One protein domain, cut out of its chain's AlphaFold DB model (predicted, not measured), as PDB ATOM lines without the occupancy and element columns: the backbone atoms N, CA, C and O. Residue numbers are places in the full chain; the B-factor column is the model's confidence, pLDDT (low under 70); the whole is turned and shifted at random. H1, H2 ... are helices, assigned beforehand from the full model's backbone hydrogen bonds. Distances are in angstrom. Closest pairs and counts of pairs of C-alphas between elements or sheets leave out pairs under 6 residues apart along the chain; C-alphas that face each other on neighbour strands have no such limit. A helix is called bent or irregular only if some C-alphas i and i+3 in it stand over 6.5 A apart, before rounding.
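This is residues 3 to 85 of the 89 residues of an uncharacterized protein of Polaribacter sp. SA4-12 (UniProt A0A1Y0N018). One short helix, H1, sits in the core and is crossed by the other three: H2 packs on one side of it, while H3 and H4 form a narrow V on the other side, H3 crossing one part of H1 and H4 another. The tip of the V is the tight link between H3 and H4, which stay close at that end. A long stretch without a named element, residues 18 to 32, leads from H1 to H2. The printed part has 83 residues with four named helices, in the order H1, H2, H3, H4, and no named strand; its class is all helix. The whole is compact, with a radius of gyration of the C-alphas of 12.1 A, and spans 33 by 26 by 23 A.

The longest helix, H4, holds residues 70 to 84 and measures 20.7 A from first to last C-alpha; it begins at C-alpha 70 (22.885, 20.392, -45.390) and ends at C-alpha 84 (12.698, 16.717, -27.708). H1 is residues 6 to 17, 16.6 A long, starting at C-alpha 6 (9.314, 7.261, -46.353). H3 is residues 53 to 64, 16.2 A long, and H2 is residues 33 to 43, 15.6 A long. No helix is bent or irregular.

H4 touches H1, the hub, about perpendicular at 83 degrees; H4 touches H1 with residues 77 to 81 alone, and H1 touches H4 with residues 13 to 17 alone, the closest C-alphas being those of Ile 13 and Ile 78, 6.7 A apart. H1 also touches H3, at a steep tilt of 63 degrees, the same way, through residues 6 to 10 of H1 and 55 to 59 of H3; the closest C-alphas are those of Ala 6 and Val 55, 5.1 A apart. H1 touches H2 too, only just about perpendicular at 72 degrees, with the C-alphas of Gly 15 and Phe 36 closest at 5.9 A. H3 and H4 are close but not clearly touching: their closest C-alphas, of Leu 63 and Lys 71, are 7.6 A apart. They run opposite ways at a shallow tilt of 34.8 degrees, only just short of steep. H2 is apart from both H3 and H4. In H1, H2, H3 and H4 every O i to N i+4 pair is within hydrogen-bond range.

The two C-alphas farthest apart are those of Glu 44 and Gly 68, 32.8 A. The printed part runs from residue 3 to residue 85 and has no cut. The link from H1 to H2 is long, with 15 residues; that from H2 to H3 is short, with 9, and that from H3 to H4 is tight, with 5. The mean pLDDT of the printed part is 79.1; residues 64 to 85 are under 70, and H4 has a mean of 59.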
ATOM      1  N   LEU A   3       1.296   4.278 -38.835       92.19
ATOM      2  CA  LEU A   3       2.461   3.864 -39.600       92.19
ATOM      3  C   LEU A   3       2.759   4.924 -40.656       92.19
ATOM      4  O   LEU A   3       1.875   5.275 -41.434       92.19
ATOM      5  N   ILE A   4       3.997   5.405 -40.708       92.94
ATOM      6  CA  ILE A   4       4.408   6.411 -41.690       92.94
ATOM      7  C   ILE A   4       5.329   5.809 -42.753       92.94
ATOM      8  O   ILE A   4       6.223   5.019 -42.450       92.94
ATOM      9  N   GLY A   5       5.098   6.185 -44.012       93.44
ATOM     10  CA  GLY A   5       5.962   5.835 -45.141       93.44
ATOM     11  C   GLY A   5       7.118   6.822 -45.327       93.44
ATOM     12  O   GLY A   5       7.124   7.906 -44.746       93.44
ATOM     13  N   ALA A   6       8.087   6.477 -46.179       90.12
ATOM     14  CA  ALA A   6       9.314   7.261 -46.353       90.12
ATOM     15  C   ALA A   6       9.064   8.697 -46.845       90.12
ATOM     16  O   ALA A   6       9.612   9.642 -46.285       90.12
ATOM     17  N   ASN A   7       8.193   8.888 -47.841       90.75
ATOM     18  CA  ASN A   7       7.902  10.221 -48.379       90.75
ATOM     19  C   ASN A   7       7.254  11.141 -47.338       90.75
ATOM     20  O   ASN A   7       7.710  12.264 -47.139       90.75
ATOM     21  N   SER A   8       6.230  10.648 -46.638       92.25
ATOM     22  CA  SER A   8       5.569  11.394 -45.566       92.25
ATOM     23  C   SER A   8       6.532  11.672 -44.415       92.25
ATOM     24  O   SER A   8       6.520  12.766 -43.863       92.25
ATOM     25  N   LEU A   9       7.420  10.727 -44.085       90.44
ATOM     26  CA  LEU A   9       8.454  10.945 -43.078       90.44
ATOM     27  C   LEU A   9       9.431  12.051 -43.503       90.44
ATOM     28  O   LEU A   9       9.808  12.865 -42.666       90.44
ATOM     29  N   ILE A  10       9.786  12.150 -44.788       87.75
ATOM     30  CA  ILE A  10      10.595  13.263 -45.303       87.75
ATOM     31  C   ILE A  10       9.830  14.587 -45.192       87.75
ATOM     32  O   ILE A  10      10.398  15.544 -44.683       87.75
ATOM     33  N   VAL A  11       8.557  14.653 -45.600       90.94
ATOM     34  CA  VAL A  11       7.733  15.874 -45.460       90.94
ATOM     35  C   VAL A  11       7.645  16.314 -43.997       90.94
ATOM     36  O   VAL A  11       7.903  17.477 -43.694       90.94
ATOM     37  N   LEU A  12       7.376  15.374 -43.084       89.50
ATOM     38  CA  LEU A  12       7.358  15.611 -41.640       89.50
ATOM     39  C   LEU A  12       8.692  16.191 -41.157       89.50
ATOM     40  O   LEU A  12       8.728  17.212 -40.479       89.50
ATOM     41  N   ILE A  13       9.797  15.557 -41.538       83.31
ATOM     42  CA  ILE A  13      11.152  15.964 -41.171       83.31
ATOM     43  C   ILE A  13      11.494  17.364 -41.710       83.31
ATOM     44  O   ILE A  13      12.024  18.187 -40.963       83.31
ATOM     45  N   LEU A  14      11.213  17.648 -42.989       83.31
ATOM     46  CA  LEU A  14      11.497  18.951 -43.590       83.31
ATOM     47  C   LEU A  14      10.640  20.041 -42.933       83.31
ATOM     48  O   LEU A  14      11.174  21.084 -42.565       83.31
ATOM     49  N   GLY A  15       9.348  19.777 -42.722       86.62
ATOM     50  CA  GLY A  15       8.430  20.724 -42.095       86.62
ATOM     51  C   GLY A  15       8.750  21.020 -40.630       86.62
ATOM     52  O   GLY A  15       8.669  22.171 -40.214       86.62
ATOM     53  N   LEU A  16       9.231  20.031 -39.866       84.38
ATOM     54  CA  LEU A  16       9.728  20.248 -38.499       84.38
ATOM     55  C   LEU A  16      10.991  21.128 -38.449       84.38
ATOM     56  O   LEU A  16      11.270  21.739 -37.417       84.38
ATOM     57  N   ILE A  17      11.770  21.188 -39.534       80.25
ATOM     58  CA  ILE A  17      12.952  22.054 -39.640       80.25
ATOM     59  C   ILE A  17      12.546  23.454 -40.103       80.25
ATOM     60  O   ILE A  17      12.907  24.440 -39.458       80.25
ATOM     61  N   ASN A  18      11.854  23.525 -41.238       81.69
ATOM     62  CA  ASN A  18      11.272  24.726 -41.822       81.69
ATOM     63  C   ASN A  18      10.314  24.302 -42.959       81.69
ATOM     64  O   ASN A  18      10.805  23.804 -43.977       81.69
ATOM     65  N   PRO A  19       8.991  24.535 -42.842       86.94
ATOM     66  CA  PRO A  19       8.014  24.196 -43.883       86.94
ATOM     67  C   PRO A  19       8.371  24.734 -45.274       86.94
ATOM     68  O   PRO A  19       8.206  24.017 -46.260       86.94
ATOM     69  N   ASN A  20       9.024  25.900 -45.354       85.38
ATOM     70  CA  ASN A  20       9.435  26.505 -46.628       85.38
ATOM     71  C   ASN A  20      10.435  25.645 -47.418       85.38
ATOM     72  O   ASN A  20      10.681  25.897 -48.597       85.38
ATOM     73  N   LEU A  21      11.066  24.646 -46.796       80.12
ATOM     74  CA  LEU A  21      11.986  23.735 -47.479       80.12
ATOM     75  C   LEU A  21      11.264  22.641 -48.273       80.12
ATOM     76  O   LEU A  21      11.892  22.030 -49.136       80.12
ATOM     77  N   ILE A  22       9.979  22.390 -48.005       85.31
ATOM     78  CA  ILE A  22       9.224  21.274 -48.589       85.31
ATOM     79  C   ILE A  22       9.142  21.424 -50.112       85.31
ATOM     80  O   ILE A  22       9.649  20.565 -50.835       85.31
ATOM     81  N   SER A  23       8.618  22.547 -50.600       82.88
ATOM     82  CA  SER A  23       8.447  22.801 -52.036       82.88
ATOM     83  C   SER A  23       9.767  23.085 -52.764       82.88
ATOM     84  O   SER A  23       9.913  22.804 -53.954       82.88
ATOM     85  N   ASN A  24      10.773  23.586 -52.042       74.88
ATOM     86  CA  ASN A  24      12.077  23.964 -52.594       74.88
ATOM     87  C   ASN A  24      13.043  22.787 -52.778       74.88
ATOM     88  O   ASN A  24      14.151  22.947 -53.297       74.88
ATOM     89  N   HIS A  25      12.651  21.595 -52.345       71.69
ATOM     90  CA  HIS A  25      13.532  20.448 -52.310       71.69
ATOM     91  C   HIS A  25      13.155  19.418 -53.380       71.69
ATOM     92  O   HIS A  25      12.009  18.997 -53.495       71.69
ATOM     93  N   LYS A  26      14.146  18.963 -54.160       71.81
ATOM     94  CA  LYS A  26      13.973  18.171 -55.401       71.81
ATOM     95  C   LYS A  26      13.044  16.949 -55.284       71.81
ATOM     96  O   LYS A  26      12.498  16.502 -56.286       71.81
ATOM     97  N   ARG A  27      12.924  16.352 -54.095       72.00
ATOM     98  CA  ARG A  27      12.097  15.155 -53.845       72.00
ATOM     99  C   ARG A  27      10.734  15.453 -53.243       72.00
ATOM    100  O   ARG A  27       9.849  14.612 -53.338       72.00
ATOM    101  N   THR A  28      10.579  16.621 -52.640       79.12
ATOM    102  CA  THR A  28       9.336  17.055 -52.010       79.12
ATOM    103  C   THR A  28       8.701  18.233 -52.724       79.12
ATOM    104  O   THR A  28       7.700  18.740 -52.255       79.12
ATOM    105  N   SER A  29       9.206  18.601 -53.902       82.25
ATOM    106  CA  SER A  29       8.634  19.634 -54.768       82.25
ATOM    107  C   SER A  29       7.216  19.325 -55.255       82.25
ATOM    108  O   SER A  29       6.580  20.183 -55.850       82.25
ATOM    109  N   ILE A  30       6.749  18.086 -55.067       87.50
ATOM    110  CA  ILE A  30       5.358  17.678 -55.304       87.50
ATOM    111  C   ILE A  30       4.447  17.938 -54.097       87.50
ATOM    112  O   ILE A  30       3.249  17.721 -54.211       87.50
ATOM    113  N   TYR A  31       5.024  18.322 -52.958       90.25
ATOM    114  CA  TYR A  31       4.320  18.645 -51.727       90.25
ATOM    115  C   TYR A  31       4.419  20.144 -51.449       90.25
ATOM    116  O   TYR A  31       5.399  20.811 -51.806       90.25
ATOM    117  N   GLU A  32       3.419  20.648 -50.748       92.44
ATOM    118  CA  GLU A  32       3.316  22.024 -50.288       92.44
ATOM    119  C   GLU A  32       3.476  22.105 -48.765       92.44
ATOM    120  O   GLU A  32       3.497  21.098 -48.053       92.44
ATOM    121  N   GLU A  33       3.595  23.322 -48.231       93.62
ATOM    122  CA  GLU A  33       3.606  23.514 -46.775       93.62
ATOM    123  C   GLU A  33       2.326  22.980 -46.120       93.62
ATOM    124  O   GLU A  33       2.369  22.435 -45.017       93.62
ATOM    125  N   GLU A  34       1.193  23.094 -46.817       95.38
ATOM    126  CA  GLU A  34      -0.101  22.597 -46.357       95.38
ATOM    127  C   GLU A  34      -0.094  21.076 -46.146       95.38
ATOM    128  O   GLU A  34      -0.657  20.597 -45.163       95.38
ATOM    129  N   ASP A  35       0.629  20.314 -46.973       94.56
ATOM    130  CA  ASP A  35       0.754  18.862 -46.804       94.56
ATOM    131  C   ASP A  35       1.432  18.489 -45.485       94.56
ATOM    132  O   ASP A  35       1.078  17.487 -44.859       94.56
ATOM    133  N   PHE A  36       2.381  19.304 -45.020       93.50
ATOM    134  CA  PHE A  36       2.983  19.115 -43.705       93.50
ATOM    135  C   PHE A  36       1.989  19.396 -42.577       93.50
ATOM    136  O   PHE A  36       1.905  18.602 -41.639       93.50
ATOM    137  N   TYR A  37       1.215  20.479 -42.663       95.00
ATOM    138  CA  TYR A  37       0.209  20.786 -41.643       95.00
ATOM    139  C   TYR A  37      -0.905  19.734 -41.606       95.00
ATOM    140  O   TYR A  37      -1.289  19.293 -40.522       95.00
ATOM    141  N   ASN A  38      -1.344  19.255 -42.770       95.62
ATOM    142  CA  ASN A  38      -2.283  18.144 -42.888       95.62
ATOM    143  C   ASN A  38      -1.707  16.866 -42.271       95.62
ATOM    144  O   ASN A  38      -2.387  16.186 -41.503       95.62
ATOM    145  N   LEU A  39      -0.436  16.560 -42.543       93.56
ATOM    146  CA  LEU A  39       0.241  15.397 -41.975       93.56
ATOM    147  C   LEU A  39       0.352  15.480 -40.446       93.56
ATOM    148  O   LEU A  39       0.090  14.487 -39.770       93.56
ATOM    149  N   ILE A  40       0.695  16.644 -39.888       92.38
ATOM    150  CA  ILE A  40       0.690  16.865 -38.433       92.38
ATOM    151  C   ILE A  40      -0.723  16.696 -37.863       92.38
ATOM    152  O   ILE A  40      -0.876  16.054 -36.827       92.38
ATOM    153  N   GLY A  41      -1.745  17.209 -38.553       93.06
ATOM    154  CA  GLY A  41      -3.147  17.043 -38.168       93.06
ATOM    155  C   GLY A  41      -3.598  15.582 -38.144       93.06
ATOM    156  O   GLY A  41      -4.334  15.196 -37.247       93.06
ATOM    157  N   VAL A  42      -3.114  14.751 -39.074       93.19
ATOM    158  CA  VAL A  42      -3.374  13.300 -39.078       93.19
ATOM    159  C   VAL A  42      -2.601  12.584 -37.971       93.19
ATOM    160  O   VAL A  42      -3.112  11.636 -37.379       93.19
ATOM    161  N   ILE A  43      -1.356  12.993 -37.712       90.19
ATOM    162  CA  ILE A  43      -0.516  12.369 -36.685       90.19
ATOM    163  C   ILE A  43      -1.051  12.672 -35.280       90.19
ATOM    164  O   ILE A  43      -1.017  11.780 -34.430       90.19
ATOM    165  N   GLU A  44      -1.537  13.900 -35.062       86.94
ATOM    166  CA  GLU A  44      -1.999  14.506 -33.801       86.94
ATOM    167  C   GLU A  44      -0.937  14.521 -32.689       86.94
ATOM    168  O   GLU A  44      -0.554  15.578 -32.189       86.94
ATOM    169  N   ASN A  45      -0.417  13.350 -32.322       84.50
ATOM    170  CA  ASN A  45       0.640  13.142 -31.344       84.50
ATOM    171  C   ASN A  45       1.749  12.246 -31.928       84.50
ATOM    172  O   ASN A  45       1.505  11.108 -32.333       84.50
ATOM    173  N   LEU A  46       2.990  12.741 -31.910       82.94
ATOM    174  CA  LEU A  46       4.176  12.021 -32.393       82.94
ATOM    175  C   LEU A  46       4.439  10.706 -31.640       82.94
ATOM    176  O   LEU A  46       5.041   9.803 -32.214       82.94
ATOM    177  N   GLU A  47       3.960  10.558 -30.401       83.44
ATOM    178  CA  GLU A  47       4.055   9.303 -29.635       83.44
ATOM    179  C   GLU A  47       3.285   8.147 -30.297       83.44
ATOM    180  O   GLU A  47       3.606   6.979 -30.089       83.44
ATOM    181  N   ASN A  48       2.300   8.454 -31.145       83.19
ATOM    182  CA  ASN A  48       1.541   7.449 -31.887       83.19
ATOM    183  C   ASN A  48       2.244   6.976 -33.166       83.19
ATOM    184  O   ASN A  48       1.725   6.066 -33.826       83.19
ATOM    185  N   LEU A  49       3.372   7.592 -33.535       87.81
ATOM    186  CA  LEU A  49       4.057   7.362 -34.798       87.81
ATOM    187  C   LEU A  49       4.992   6.151 -34.716       87.81
ATOM    188  O   LEU A  49       5.912   6.097 -33.903       87.81
ATOM    189  N   VAL A  50       4.797   5.199 -35.622       89.00
ATOM    190  CA  VAL A  50       5.665   4.033 -35.791       89.00
ATOM    191  C   VAL A  50       6.388   4.150 -37.126       89.00
ATOM    192  O   VAL A  50       5.768   4.325 -38.175       89.00
ATOM    193  N   ILE A  51       7.715   4.022 -37.082       88.38
ATOM    194  CA  ILE A  51       8.587   4.067 -38.257       88.38
ATOM    195  C   ILE A  51       9.291   2.717 -38.380       88.38
ATOM    196  O   ILE A  51       9.992   2.287 -37.463       88.38
ATOM    197  N   LEU A  52       9.110   2.043 -39.514       90.25
ATOM    198  CA  LEU A  52       9.737   0.746 -39.769       90.25
ATOM    199  C   LEU A  52      11.211   0.897 -40.163       90.25
ATOM    200  O   LEU A  52      11.628   1.916 -40.710       90.25
ATOM    201  N   GLN A  53      12.005  -0.153 -39.944       83.75
ATOM    202  CA  GLN A  53      13.432  -0.149 -40.294       83.75
ATOM    203  C   GLN A  53      13.672   0.083 -41.792       83.75
ATOM    204  O   GLN A  53      14.547   0.856 -42.159       83.75
ATOM    205  N   ASN A  54      12.873  -0.535 -42.667       90.06
ATOM    206  CA  ASN A  54      12.981  -0.317 -44.111       90.06
ATOM    207  C   ASN A  54      12.639   1.128 -44.502       90.06
ATOM    208  O   ASN A  54      13.258   1.662 -45.415       90.06
ATOM    209  N   VAL A  55      11.707   1.768 -43.787       90.94
ATOM    210  CA  VAL A  55      11.367   3.182 -43.987       90.94
ATOM    211  C   VAL A  55      12.548   4.070 -43.600       90.94
ATOM    212  O   VAL A  55      12.887   4.976 -44.355       90.94
ATOM    213  N   TRP A  56      13.234   3.781 -42.487       83.88
ATOM    214  CA  TRP A  56      14.479   4.473 -42.132       83.88
ATOM    215  C   TRP A  56      15.558   4.326 -43.207       83.88
ATOM    216  O   TRP A  56      16.168   5.321 -43.587       83.88
ATOM    217  N   THR A  57      15.760   3.116 -43.736       84.81
ATOM    218  CA  THR A  57      16.721   2.862 -44.822       84.81
ATOM    219  C   THR A  57      16.352   3.607 -46.101       84.81
ATOM    220  O   THR A  57      17.217   4.155 -46.778       84.81
ATOM    221  N   GLU A  58      15.070   3.638 -46.458       87.50
ATOM    222  CA  GLU A  58      14.597   4.346 -47.645       87.50
ATOM    223  C   GLU A  58      14.760   5.859 -47.494       87.50
ATOM    224  O   GLU A  58      15.262   6.505 -48.411       87.50
ATOM    225  N   VAL A  59      14.432   6.413 -46.323       84.75
ATOM    226  CA  VAL A  59      14.705   7.818 -46.008       84.75
ATOM    227  C   VAL A  59      16.200   8.098 -46.072       84.75
ATOM    228  O   VAL A  59      16.580   9.051 -46.739       84.75
ATOM    229  N   ASP A  60      17.062   7.268 -45.484       79.62
ATOM    230  CA  ASP A  60      18.516   7.452 -45.573       79.62
ATOM    231  C   ASP A  60      19.023   7.374 -47.021       79.62
ATOM    232  O   ASP A  60      19.835   8.193 -47.427       79.62
ATOM    233  N   ASN A  61      18.495   6.479 -47.859       82.19
ATOM    234  CA  ASN A  61      18.863   6.383 -49.278       82.19
ATOM    235  C   ASN A  61      18.387   7.584 -50.101       82.19
ATOM    236  O   ASN A  61      19.124   8.122 -50.937       82.19
ATOM    237  N   LEU A  62      17.148   8.017 -49.869       78.56
ATOM    238  CA  LEU A  62      16.615   9.238 -50.456       78.56
ATOM    239  C   LEU A  62      17.446  10.435 -49.987       78.56
ATOM    240  O   LEU A  62      17.732  11.310 -50.805       78.56
ATOM    241  N   LEU A  63      17.906  10.411 -48.728       71.94
ATOM    242  CA  LEU A  63      18.703  11.459 -48.114       71.94
ATOM    243  C   LEU A  63      20.186  11.466 -48.520       71.94
ATOM    244  O   LEU A  63      20.802  12.520 -48.650       71.94
ATOM    245  N   ASN A  64      20.777  10.307 -48.776       65.19
ATOM    246  CA  ASN A  64      22.180  10.152 -49.157       65.19
ATOM    247  C   ASN A  64      22.465  10.675 -50.562       65.19
ATOM    248  O   ASN A  64      23.598  11.061 -50.848       65.19
ATOM    249  N   ASN A  65      21.438  10.746 -51.408       59.78
ATOM    250  CA  ASN A  65      21.512  11.427 -52.695       59.78
ATOM    251  C   ASN A  65      21.503  12.967 -52.564       59.78
ATOM    252  O   ASN A  65      21.661  13.652 -53.576       59.78
ATOM    253  N   PHE A  66      21.347  13.529 -51.356       60.94
ATOM    254  CA  PHE A  66      21.559  14.957 -51.104       60.94
ATOM    255  C   PHE A  66      23.053  15.254 -50.977       60.94
ATOM    256  O   PHE A  66      23.713  14.902 -49.999       60.94
ATOM    257  N   THR A  67      23.598  15.921 -51.989       50.91
ATOM    258  CA  THR A  67      24.963  16.446 -51.987       50.91
ATOM    259  C   THR A  67      24.992  17.829 -51.319       50.91
ATOM    260  O   THR A  67      24.158  18.684 -51.606       50.91
ATOM    261  N   GLY A  68      25.954  18.061 -50.415       58.03
ATOM    262  CA  GLY A  68      26.247  19.383 -49.837       58.03
ATOM    263  C   GLY A  68      26.131  19.505 -48.309       58.03
ATOM    264  O   GLY A  68      25.836  18.550 -47.591       58.03
ATOM    265  N   THR A  69      26.376  20.722 -47.812       55.34
ATOM    266  CA  THR A  69      26.529  21.125 -46.394       55.34
ATOM    267  C   THR A  69      25.306  20.863 -45.504       55.34
ATOM    268  O   THR A  69      25.404  20.933 -44.280       55.34
ATOM    269  N   TYR A  70      24.155  20.546 -46.099       54.88
ATOM    270  CA  TYR A  70      22.885  20.392 -45.390       54.88
ATOM    271  C   TYR A  70      22.662  18.997 -44.800       54.88
ATOM    272  O   TYR A  70      21.848  18.868 -43.893       54.88
ATOM    273  N   LYS A  71      23.403  17.965 -45.234       59.19
ATOM    274  CA  LYS A  71      23.198  16.570 -44.795       59.19
ATOM    275  C   LYS A  71      23.422  16.370 -43.289       59.19
ATOM    276  O   LYS A  71      22.582  15.784 -42.612       59.19
ATOM    277  N   SER A  72      24.525  16.887 -42.744       57.12
ATOM    278  CA  SER A  72      24.815  16.776 -41.304       57.12
ATOM    279  C   SER A  72      23.920  17.686 -40.463       57.12
ATOM    280  O   SER A  72      23.499  17.296 -39.378       57.12
ATOM    281  N   GLN A  73      23.575  18.871 -40.978       60.72
ATOM    282  CA  GLN A  73      22.640  19.788 -40.324       60.72
ATOM    283  C   GLN A  73      21.241  19.175 -40.229       60.72
ATOM    284  O   GLN A  73      20.603  19.292 -39.188       60.72
ATOM    285  N   TYR A  74      20.812  18.456 -41.270       64.25
ATOM    286  CA  TYR A  74      19.563  17.702 -41.292       64.25
ATOM    287  C   TYR A  74      19.536  16.604 -40.241       64.25
ATOM    288  O   TYR A  74      18.664  16.599 -39.378       64.25
ATOM    289  N   VAL A  75      20.516  15.699 -40.276       62.16
ATOM    290  CA  VAL A  75      20.582  14.566 -39.344       62.16
ATOM    291  C   VAL A  75      20.674  15.049 -37.894       62.16
ATOM    292  O   VAL A  75      20.000  14.499 -37.022       62.16
ATOM    293  N   ASN A  76      21.437  16.114 -37.631       62.91
ATOM    294  CA  ASN A  76      21.530  16.706 -36.297       62.91
ATOM    295  C   ASN A  76      20.212  17.355 -35.863       62.91
ATOM    296  O   ASN A  76      19.730  17.046 -34.775       62.91
ATOM    297  N   LYS A  77      19.578  18.174 -36.714       61.28
ATOM    298  CA  LYS A  77      18.274  18.799 -36.424       61.28
ATOM    299  C   LYS A  77      17.174  17.762 -36.193       61.28
ATOM    300  O   LYS A  77      16.380  17.927 -35.274       61.28
ATOM    301  N   ILE A  78      17.154  16.682 -36.972       62.69
ATOM    302  CA  ILE A  78      16.226  15.553 -36.802       62.69
ATOM    303  C   ILE A  78      16.487  14.845 -35.478       62.69
ATOM    304  O   ILE A  78      15.563  14.617 -34.706       62.69
ATOM    305  N   THR A  79      17.750  14.523 -35.189       60.16
ATOM    306  CA  THR A  79      18.131  13.863 -33.934       60.16
ATOM    307  C   THR A  79      17.749  14.725 -32.730       60.16
ATOM    308  O   THR A  79      17.289  14.200 -31.720       60.16
ATOM    309  N   GLU A  80      17.904  16.043 -32.827       63.69
ATOM    310  CA  GLU A  80      17.481  16.995 -31.799       63.69
ATOM    311  C   GLU A  80      15.956  17.097 -31.682       63.69
ATOM    312  O   GLU A  80      15.443  17.064 -30.565       63.69
ATOM    313  N   ALA A  81      15.228  17.176 -32.797       54.38
ATOM    314  CA  ALA A  81      13.768  17.241 -32.810       54.38
ATOM    315  C   ALA A  81      13.142  15.967 -32.222       54.38
ATOM    316  O   ALA A  81      12.281  16.051 -31.352       54.38
ATOM    317  N   ILE A  82      13.652  14.792 -32.605       58.41
ATOM    318  CA  ILE A  82      13.219  13.491 -32.075       58.41
ATOM    319  C   ILE A  82      13.564  13.354 -30.587       58.41
ATOM    320  O   ILE A  82      12.777  12.807 -29.825       58.41
ATOM    321  N   LYS A  83      14.719  13.863 -30.133       55.75
ATOM    322  CA  LYS A  83      15.094  13.845 -28.704       55.75
ATOM    323  C   LYS A  83      14.233  14.767 -27.834       55.75
ATOM    324  O   LYS A  83      14.200  14.560 -26.625       55.75
ATOM    325  N   ARG A  84      13.596  15.787 -28.417       49.81
ATOM    326  CA  ARG A  84      12.698  16.717 -27.708       49.81
ATOM    327  C   ARG A  84      11.273  16.190 -27.574       49.81
ATOM    328  O   ARG A  84      10.535  16.707 -26.742       49.81
ATOM    329  N   VAL A  85      10.902  15.171 -28.346       50.97
ATOM    330  CA  VAL A  85       9.686  14.397 -28.087       50.97
ATOM    331  C   VAL A  85       9.967  13.535 -26.849       50.97
ATOM    332  O   VAL A  85      10.943  12.778 -26.867       50.97
TER     333      VAL A  85